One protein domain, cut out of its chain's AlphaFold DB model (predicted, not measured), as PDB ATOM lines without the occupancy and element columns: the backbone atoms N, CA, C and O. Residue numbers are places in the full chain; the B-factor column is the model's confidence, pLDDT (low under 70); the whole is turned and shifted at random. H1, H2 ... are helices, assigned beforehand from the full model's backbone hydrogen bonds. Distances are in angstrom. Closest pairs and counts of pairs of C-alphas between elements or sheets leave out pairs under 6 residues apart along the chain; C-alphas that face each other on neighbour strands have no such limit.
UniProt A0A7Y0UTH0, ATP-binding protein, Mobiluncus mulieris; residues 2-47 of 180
ATOM      1  N   PRO A   2     211.447 161.941 179.906       44.19
ATOM      2  CA  PRO A   2     211.602 161.983 178.453       44.19
ATOM      3  C   PRO A   2     210.239 162.102 177.773       44.19
ATOM      4  O   PRO A   2     209.321 161.363 178.112       44.19
ATOM      5  N   ARG A   3     210.124 163.058 176.846       57.31
ATOM      6  CA  ARG A   3     208.974 163.175 175.947       57.31
ATOM      7  C   ARG A   3     208.801 161.846 175.212       57.31
ATOM      8  O   ARG A   3     209.802 161.260 174.789       57.31
ATOM      9  N   GLU A   4     207.561 161.380 175.074       67.00
ATOM     10  CA  GLU A   4     207.229 160.310 174.129       67.00
ATOM     11  C   GLU A   4     207.892 160.653 172.782       67.00
ATOM     12  O   GLU A   4     207.982 161.824 172.401       67.00
ATOM     13  N   SER A   5     208.418 159.655 172.073       74.31
ATOM     14  CA  SER A   5     209.164 159.867 170.819       74.31
ATOM     15  C   SER A   5     208.389 160.739 169.817       74.31
ATOM     16  O   SER A   5     208.977 161.491 169.040       74.31
ATOM     17  N   GLU A   6     207.063 160.646 169.874       79.81
ATOM     18  CA  GLU A   6     206.103 161.379 169.056       79.81
ATOM     19  C   GLU A   6     206.088 162.882 169.375       79.81
ATOM     20  O   GLU A   6     206.197 163.694 168.459       79.81
ATOM     21  N   ASP A   7     206.083 163.273 170.651       80.88
ATOM     22  CA  ASP A   7     206.103 164.680 171.081       80.88
ATOM     23  C   ASP A   7     207.390 165.398 170.655       80.88
ATOM     24  O   ASP A   7     207.391 166.574 170.282       80.88
ATOM     25  N   ALA A   8     208.522 164.692 170.717       79.00
ATOM     26  CA  ALA A   8     209.797 165.229 170.257       79.00
ATOM     27  C   ALA A   8     209.820 165.415 168.732       79.00
ATOM     28  O   ALA A   8     210.305 166.442 168.254       79.00
ATOM     29  N   ALA A   9     209.262 164.460 167.983       82.75
ATOM     30  CA  ALA A   9     209.124 164.567 166.535       82.75
ATOM     31  C   ALA A   9     208.174 165.707 166.133       82.75
ATOM     32  O   ALA A   9     208.476 166.442 165.194       82.75
ATOM     33  N   LEU A  10     207.076 165.900 166.873       84.88
ATOM     34  CA  LEU A  10     206.103 166.968 166.640       84.88
ATOM     35  C   LEU A  10     206.741 168.356 166.792       84.88
ATOM     36  O   LEU A  10     206.634 169.188 165.894       84.88
ATOM     37  N   LEU A  11     207.456 168.591 167.895       82.69
ATOM     38  CA  LEU A  11     208.139 169.866 168.144       82.69
ATOM     39  C   LEU A  11     209.255 170.127 167.126       82.69
ATOM     40  O   LEU A  11     209.424 171.255 166.667       82.69
ATOM     41  N   TYR A  12     209.994 169.088 166.733       83.75
ATOM     42  CA  TYR A  12     211.013 169.198 165.689       83.75
ATOM     43  C   TYR A  12     210.405 169.549 164.320       83.75
ATOM     44  O   TYR A  12     210.924 170.415 163.615       83.75
ATOM     45  N   ALA A  13     209.282 168.924 163.959       83.69
ATOM     46  CA  ALA A  13     208.568 169.219 162.721       83.69
ATOM     47  C   ALA A  13     207.985 170.643 162.722       83.69
ATOM     48  O   ALA A  13     208.135 171.361 161.737       83.69
ATOM     49  N   ALA A  14     207.380 171.072 163.832       81.69
ATOM     50  CA  ALA A  14     206.791 172.406 163.959       81.69
ATOM     51  C   ALA A  14     207.835 173.531 163.899       81.69
ATOM     52  O   ALA A  14     207.595 174.575 163.304       81.69
ATOM     53  N   THR A  15     209.014 173.308 164.479       81.75
ATOM     54  CA  THR A  15     210.133 174.267 164.441       81.75
ATOM     55  C   THR A  15     210.890 174.266 163.111       81.75
ATOM     56  O   THR A  15     211.820 175.053 162.940       81.75
ATOM     57  N   GLY A  16     210.538 173.385 162.168       79.38
ATOM     58  CA  GLY A  16     211.233 173.262 160.884       79.38
ATOM     59  C   GLY A  16     212.692 172.808 161.013       79.38
ATOM     60  O   GLY A  16     213.477 173.011 160.090       79.38
ATOM     61  N   GLY A  17     213.071 172.210 162.150       80.12
ATOM     62  CA  GLY A  17     214.436 171.760 162.431       80.12
ATOM     63  C   GLY A  17     215.406 172.846 162.911       80.12
ATOM     64  O   GLY A  17     216.605 172.580 163.021       80.12
ATOM     65  N   VAL A  18     214.925 174.052 163.224       82.44
ATOM     66  CA  VAL A  18     215.761 175.125 163.781       82.44
ATOM     67  C   VAL A  18     215.989 174.878 165.274       82.44
ATOM     68  O   VAL A  18     215.073 174.992 166.088       82.44
ATOM     69  N   ALA A  19     217.227 174.535 165.642       81.50
ATOM     70  CA  ALA A  19     217.578 174.156 167.013       81.50
ATOM     71  C   ALA A  19     217.337 175.276 168.041       81.50
ATOM     72  O   ALA A  19     216.934 174.982 169.160       81.50
ATOM     73  N   GLU A  20     217.524 176.542 167.656       81.44
ATOM     74  CA  GLU A  20     217.312 177.710 168.527       81.44
ATOM     75  C   GLU A  20     215.888 177.767 169.098       81.44
ATOM     76  O   GLU A  20     215.686 178.135 170.252       81.44
ATOM     77  N   TYR A  21     214.884 177.321 168.338       82.44
ATOM     78  CA  TYR A  21     213.497 177.353 168.801       82.44
ATOM     79  C   TYR A  21     213.210 176.335 169.911       82.44
ATOM     80  O   TYR A  21     212.247 176.501 170.664       82.44
ATOM     81  N   LEU A  22     214.048 175.302 170.049       81.31
ATOM     82  CA  LEU A  22     213.916 174.301 171.107       81.31
ATOM     83  C   LEU A  22     214.288 174.856 172.486       81.31
ATOM     84  O   LEU A  22     213.783 174.338 173.481       81.31
ATOM     85  N   ASP A  23     215.092 175.921 172.558       83.19
ATOM     86  CA  ASP A  23     215.461 176.562 173.827       83.19
ATOM     87  C   ASP A  23     214.272 177.288 174.477       83.19
ATOM     88  O   ASP A  23     214.234 177.471 175.695       83.19
ATOM     89  N   PHE A  24     213.261 177.665 173.688       80.50
ATOM     90  CA  PHE A  24     212.038 178.305 174.184       80.50
ATOM     91  C   PHE A  24     210.967 177.306 174.644       80.50
ATOM     92  O   PHE A  24     209.941 177.713 175.207       80.50
ATOM     93  N   VAL A  25     211.182 176.008 174.410       81.75
ATOM     94  CA  VAL A  25     210.249 174.947 174.798       81.75
ATOM     95  C   VAL A  25     210.342 174.710 176.301       81.75
ATOM     96  O   VAL A  25     211.392 174.358 176.836       81.75
ATOM     97  N   ASP A  26     209.211 174.845 176.988       81.06
ATOM     98  CA  ASP A  26     209.125 174.551 178.411       81.06
ATOM     99  C   ASP A  26     209.033 173.037 178.619       81.06
ATOM    100  O   ASP A  26     208.087 172.378 178.188       81.06
ATOM    101  N   THR A  27     210.033 172.478 179.295       76.00
ATOM    102  CA  THR A  27     210.112 171.042 179.599       76.00
ATOM    103  C   THR A  27     209.096 170.554 180.636       76.00
ATOM    104  O   THR A  27     208.980 169.342 180.833       76.00
ATOM    105  N   SER A  28     208.391 171.467 181.310       79.00
ATOM    106  CA  SER A  28     207.356 171.154 182.301       79.00
ATOM    107  C   SER A  28     205.937 171.089 181.723       79.00
ATOM    108  O   SER A  28     205.057 170.522 182.369       79.00
ATOM    109  N   ALA A  29     205.733 171.609 180.510       79.56
ATOM    110  CA  ALA A  29     204.453 171.624 179.806       79.56
ATOM    111  C   ALA A  29     204.373 170.533 178.725       79.56
ATOM    112  O   ALA A  29     205.389 169.985 178.283       79.56
ATOM    113  N   SER A  30     203.155 170.226 178.276       82.50
ATOM    114  CA  SER A  30     202.925 169.292 177.165       82.50
ATOM    115  C   SER A  30     203.422 169.856 175.822       82.50
ATOM    116  O   SER A  30     203.684 171.056 175.677       82.50
ATOM    117  N   ALA A  31     203.577 168.993 174.809       78.88
ATOM    118  CA  ALA A  31     203.966 169.433 173.467       78.88
ATOM    119  C   ALA A  31     202.916 170.369 172.842       78.88
ATOM    120  O   ALA A  31     203.278 171.375 172.234       78.88
ATOM    121  N   GLU A  32     201.630 170.080 173.049       79.94
ATOM    122  CA  GLU A  32     200.515 170.895 172.557       79.94
ATOM    123  C   GLU A  32     200.496 172.291 173.197       79.94
ATOM    124  O   GLU A  32     200.441 173.293 172.486       79.94
ATOM    125  N   GLU A  33     200.638 172.384 174.521       80.94
ATOM    126  CA  GLU A  33     200.692 173.675 175.223       80.94
ATOM    127  C   GLU A  33     201.890 174.518 174.778       80.94
ATOM    128  O   GLU A  33     201.772 175.731 174.605       80.94
ATOM    129  N   ASN A  34     203.043 173.884 174.544       84.62
ATOM    130  CA  ASN A  34     204.204 174.581 174.004       84.62
ATOM    131  C   ASN A  34     203.961 175.093 172.584       84.62
ATOM    132  O   ASN A  34     204.356 176.216 172.284       84.62
ATOM    133  N   LEU A  35     203.300 174.315 171.724       82.88
ATOM    134  CA  LEU A  35     202.946 174.770 170.380       82.88
ATOM    135  C   LEU A  35     201.999 175.966 170.433       82.88
ATOM    136  O   LEU A  35     202.266 176.970 169.777       82.88
ATOM    137  N   ILE A  36     200.949 175.894 171.255       83.31
ATOM    138  CA  ILE A  36     200.002 176.998 171.448       83.31
ATOM    139  C   ILE A  36     200.741 178.251 171.919       83.31
ATOM    140  O   ILE A  36     200.640 179.300 171.287       83.31
ATOM    141  N   ARG A  37     201.561 178.132 172.962       82.94
ATOM    142  CA  ARG A  37     202.302 179.259 173.538       82.94
ATOM    143  C   ARG A  37     203.330 179.866 172.584       82.94
ATOM    144  O   ARG A  37     203.534 181.076 172.586       82.94
ATOM    145  N   LEU A  38     204.018 179.043 171.797       80.75
ATOM    146  CA  LEU A  38     205.104 179.509 170.934       80.75
ATOM    147  C   LEU A  38     204.605 180.044 169.586       80.75
ATOM    148  O   LEU A  38     205.144 181.052 169.126       80.75
ATOM    149  N   PHE A  39     203.595 179.404 168.985       79.81
ATOM    150  CA  PHE A  39     203.120 179.679 167.620       79.81
ATOM    151  C   PHE A  39     201.731 180.323 167.530       79.81
ATOM    152  O   PHE A  39     201.404 180.867 166.479       79.81
ATOM    153  N   PHE A  40     200.895 180.242 168.567       79.56
ATOM    154  CA  PHE A  40     199.488 180.664 168.478       79.56
ATOM    155  C   PHE A  40     199.080 181.716 169.517       79.56
ATOM    156  O   PHE A  40     198.020 182.326 169.379       79.56
ATOM    157  N   GLU A  41     199.896 181.971 170.540       77.88
ATOM    158  CA  GLU A  41     199.672 183.089 171.453       77.88
ATOM    159  C   GLU A  41     200.142 184.415 170.834       77.88
ATOM    160  O   GLU A  41     201.212 184.457 170.231       77.88
ATOM    161  N   PRO A  42     199.424 185.536 171.047       66.12
ATOM    162  CA  PRO A  42     199.802 186.844 170.497       66.12
ATOM    163  C   PRO A  42     201.193 187.334 170.927       66.12
ATOM    164  O   PRO A  42     201.818 188.112 170.220       66.12
ATOM    165  N   ASN A  43     201.672 186.874 172.088       68.50
ATOM    166  CA  ASN A  43     203.008 187.173 172.617       68.50
ATOM    167  C   ASN A  43     204.001 186.019 172.377       68.50
ATOM    168  O   ASN A  43     205.076 185.985 172.982       68.50
ATOM    169  N   GLY A  44     203.622 185.034 171.561       70.75
ATOM    170  CA  GLY A  44     204.445 183.883 171.230       70.75
ATOM    171  C   GLY A  44     205.677 184.324 170.452       70.75
ATOM    172  O   GLY A  44     205.586 185.033 169.450       70.75
ATOM    173  N   ARG A  45     206.859 183.905 170.910       71.44
ATOM    174  CA  ARG A  45     208.137 184.358 170.342       71.44
ATOM    175  C   ARG A  45     208.277 184.025 168.854       71.44
ATOM    176  O   ARG A  45     208.921 184.793 168.145       71.44
ATOM    177  N   LEU A  46     207.671 182.918 168.413       71.56
ATOM    178  CA  LEU A  46     207.757 182.417 167.039       71.56
ATOM    179  C   LEU A  46     206.666 182.980 166.117       71.56
ATOM    180  O   LEU A  46     206.720 182.751 164.912       71.56
ATOM    181  N   VAL A  47     205.708 183.745 166.652       68.44
ATOM    182  CA  VAL A  47     204.657 184.403 165.857       68.44
ATOM    183  C   VAL A  47     205.219 185.574 165.055       68.44
ATOM    184  O   VAL A  47     204.868 185.758 163.894       68.44
TER     185      VAL A  47
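AT A GLANCE: This is residues 2 to 47 of the 180 residues of the protein "ATP-binding protein" of Mobiluncus mulieris (UniProt A0A7Y0UTH0). Two helices, H1 and H3, run side by side the same way, staggered, with H3 shifted onward along their shared direction, and the short helix H2 crosses over one side of the pair, about perpendicular to both and close to each. Residues 41 to 47 fold back after H3. The printed part has 46 residues with three named helices, H1, H2, H3 in chain order, and no named strand; its class is all helix. It is compact, with a radius of gyration of the C-alphas of 9.8 A and spans of 28 by 20 by 14 A.

IN THESE COORDINATES: H1, residues 5 to 14, begins at C-alpha 5 (209.164, 159.867, 170.819) and measures 14.5 A. H2 is residues 19 to 24. H3, residues 31 to 40, measures 13.1 A and ends at C-alpha 40 (199.488, 180.664, 168.478).

HOW THE PARTS SIT: H1 and H3 touch at a shallow tilt of 8 degrees; their closest C-alphas, Asp 7 and Ala 31, are 5.7 A apart. H2 is close to H1 but not clearly touching, about perpendicular at 76 degrees, with closest C-alphas Leu 11 and Leu 22 at 7.9 A. H2 is also close to H3 but not clearly touching, about perpendicular at 85 degrees, with closest C-alphas Phe 24 and Leu 38 at 7.8 A. Every O i to N i+4 pair is within hydrogen-bond range in H1 and H3; H2 has 0 of 2, but 3 of 3 O i to N i+3 pairs.

THE WHOLE: The farthest C-alphas, Pro 2 and Pro 42, are 28.6 A apart. The printed part has no cut and no long link. The pLDDT is under 70 at residues 2 to 4, 42 to 43 and 47.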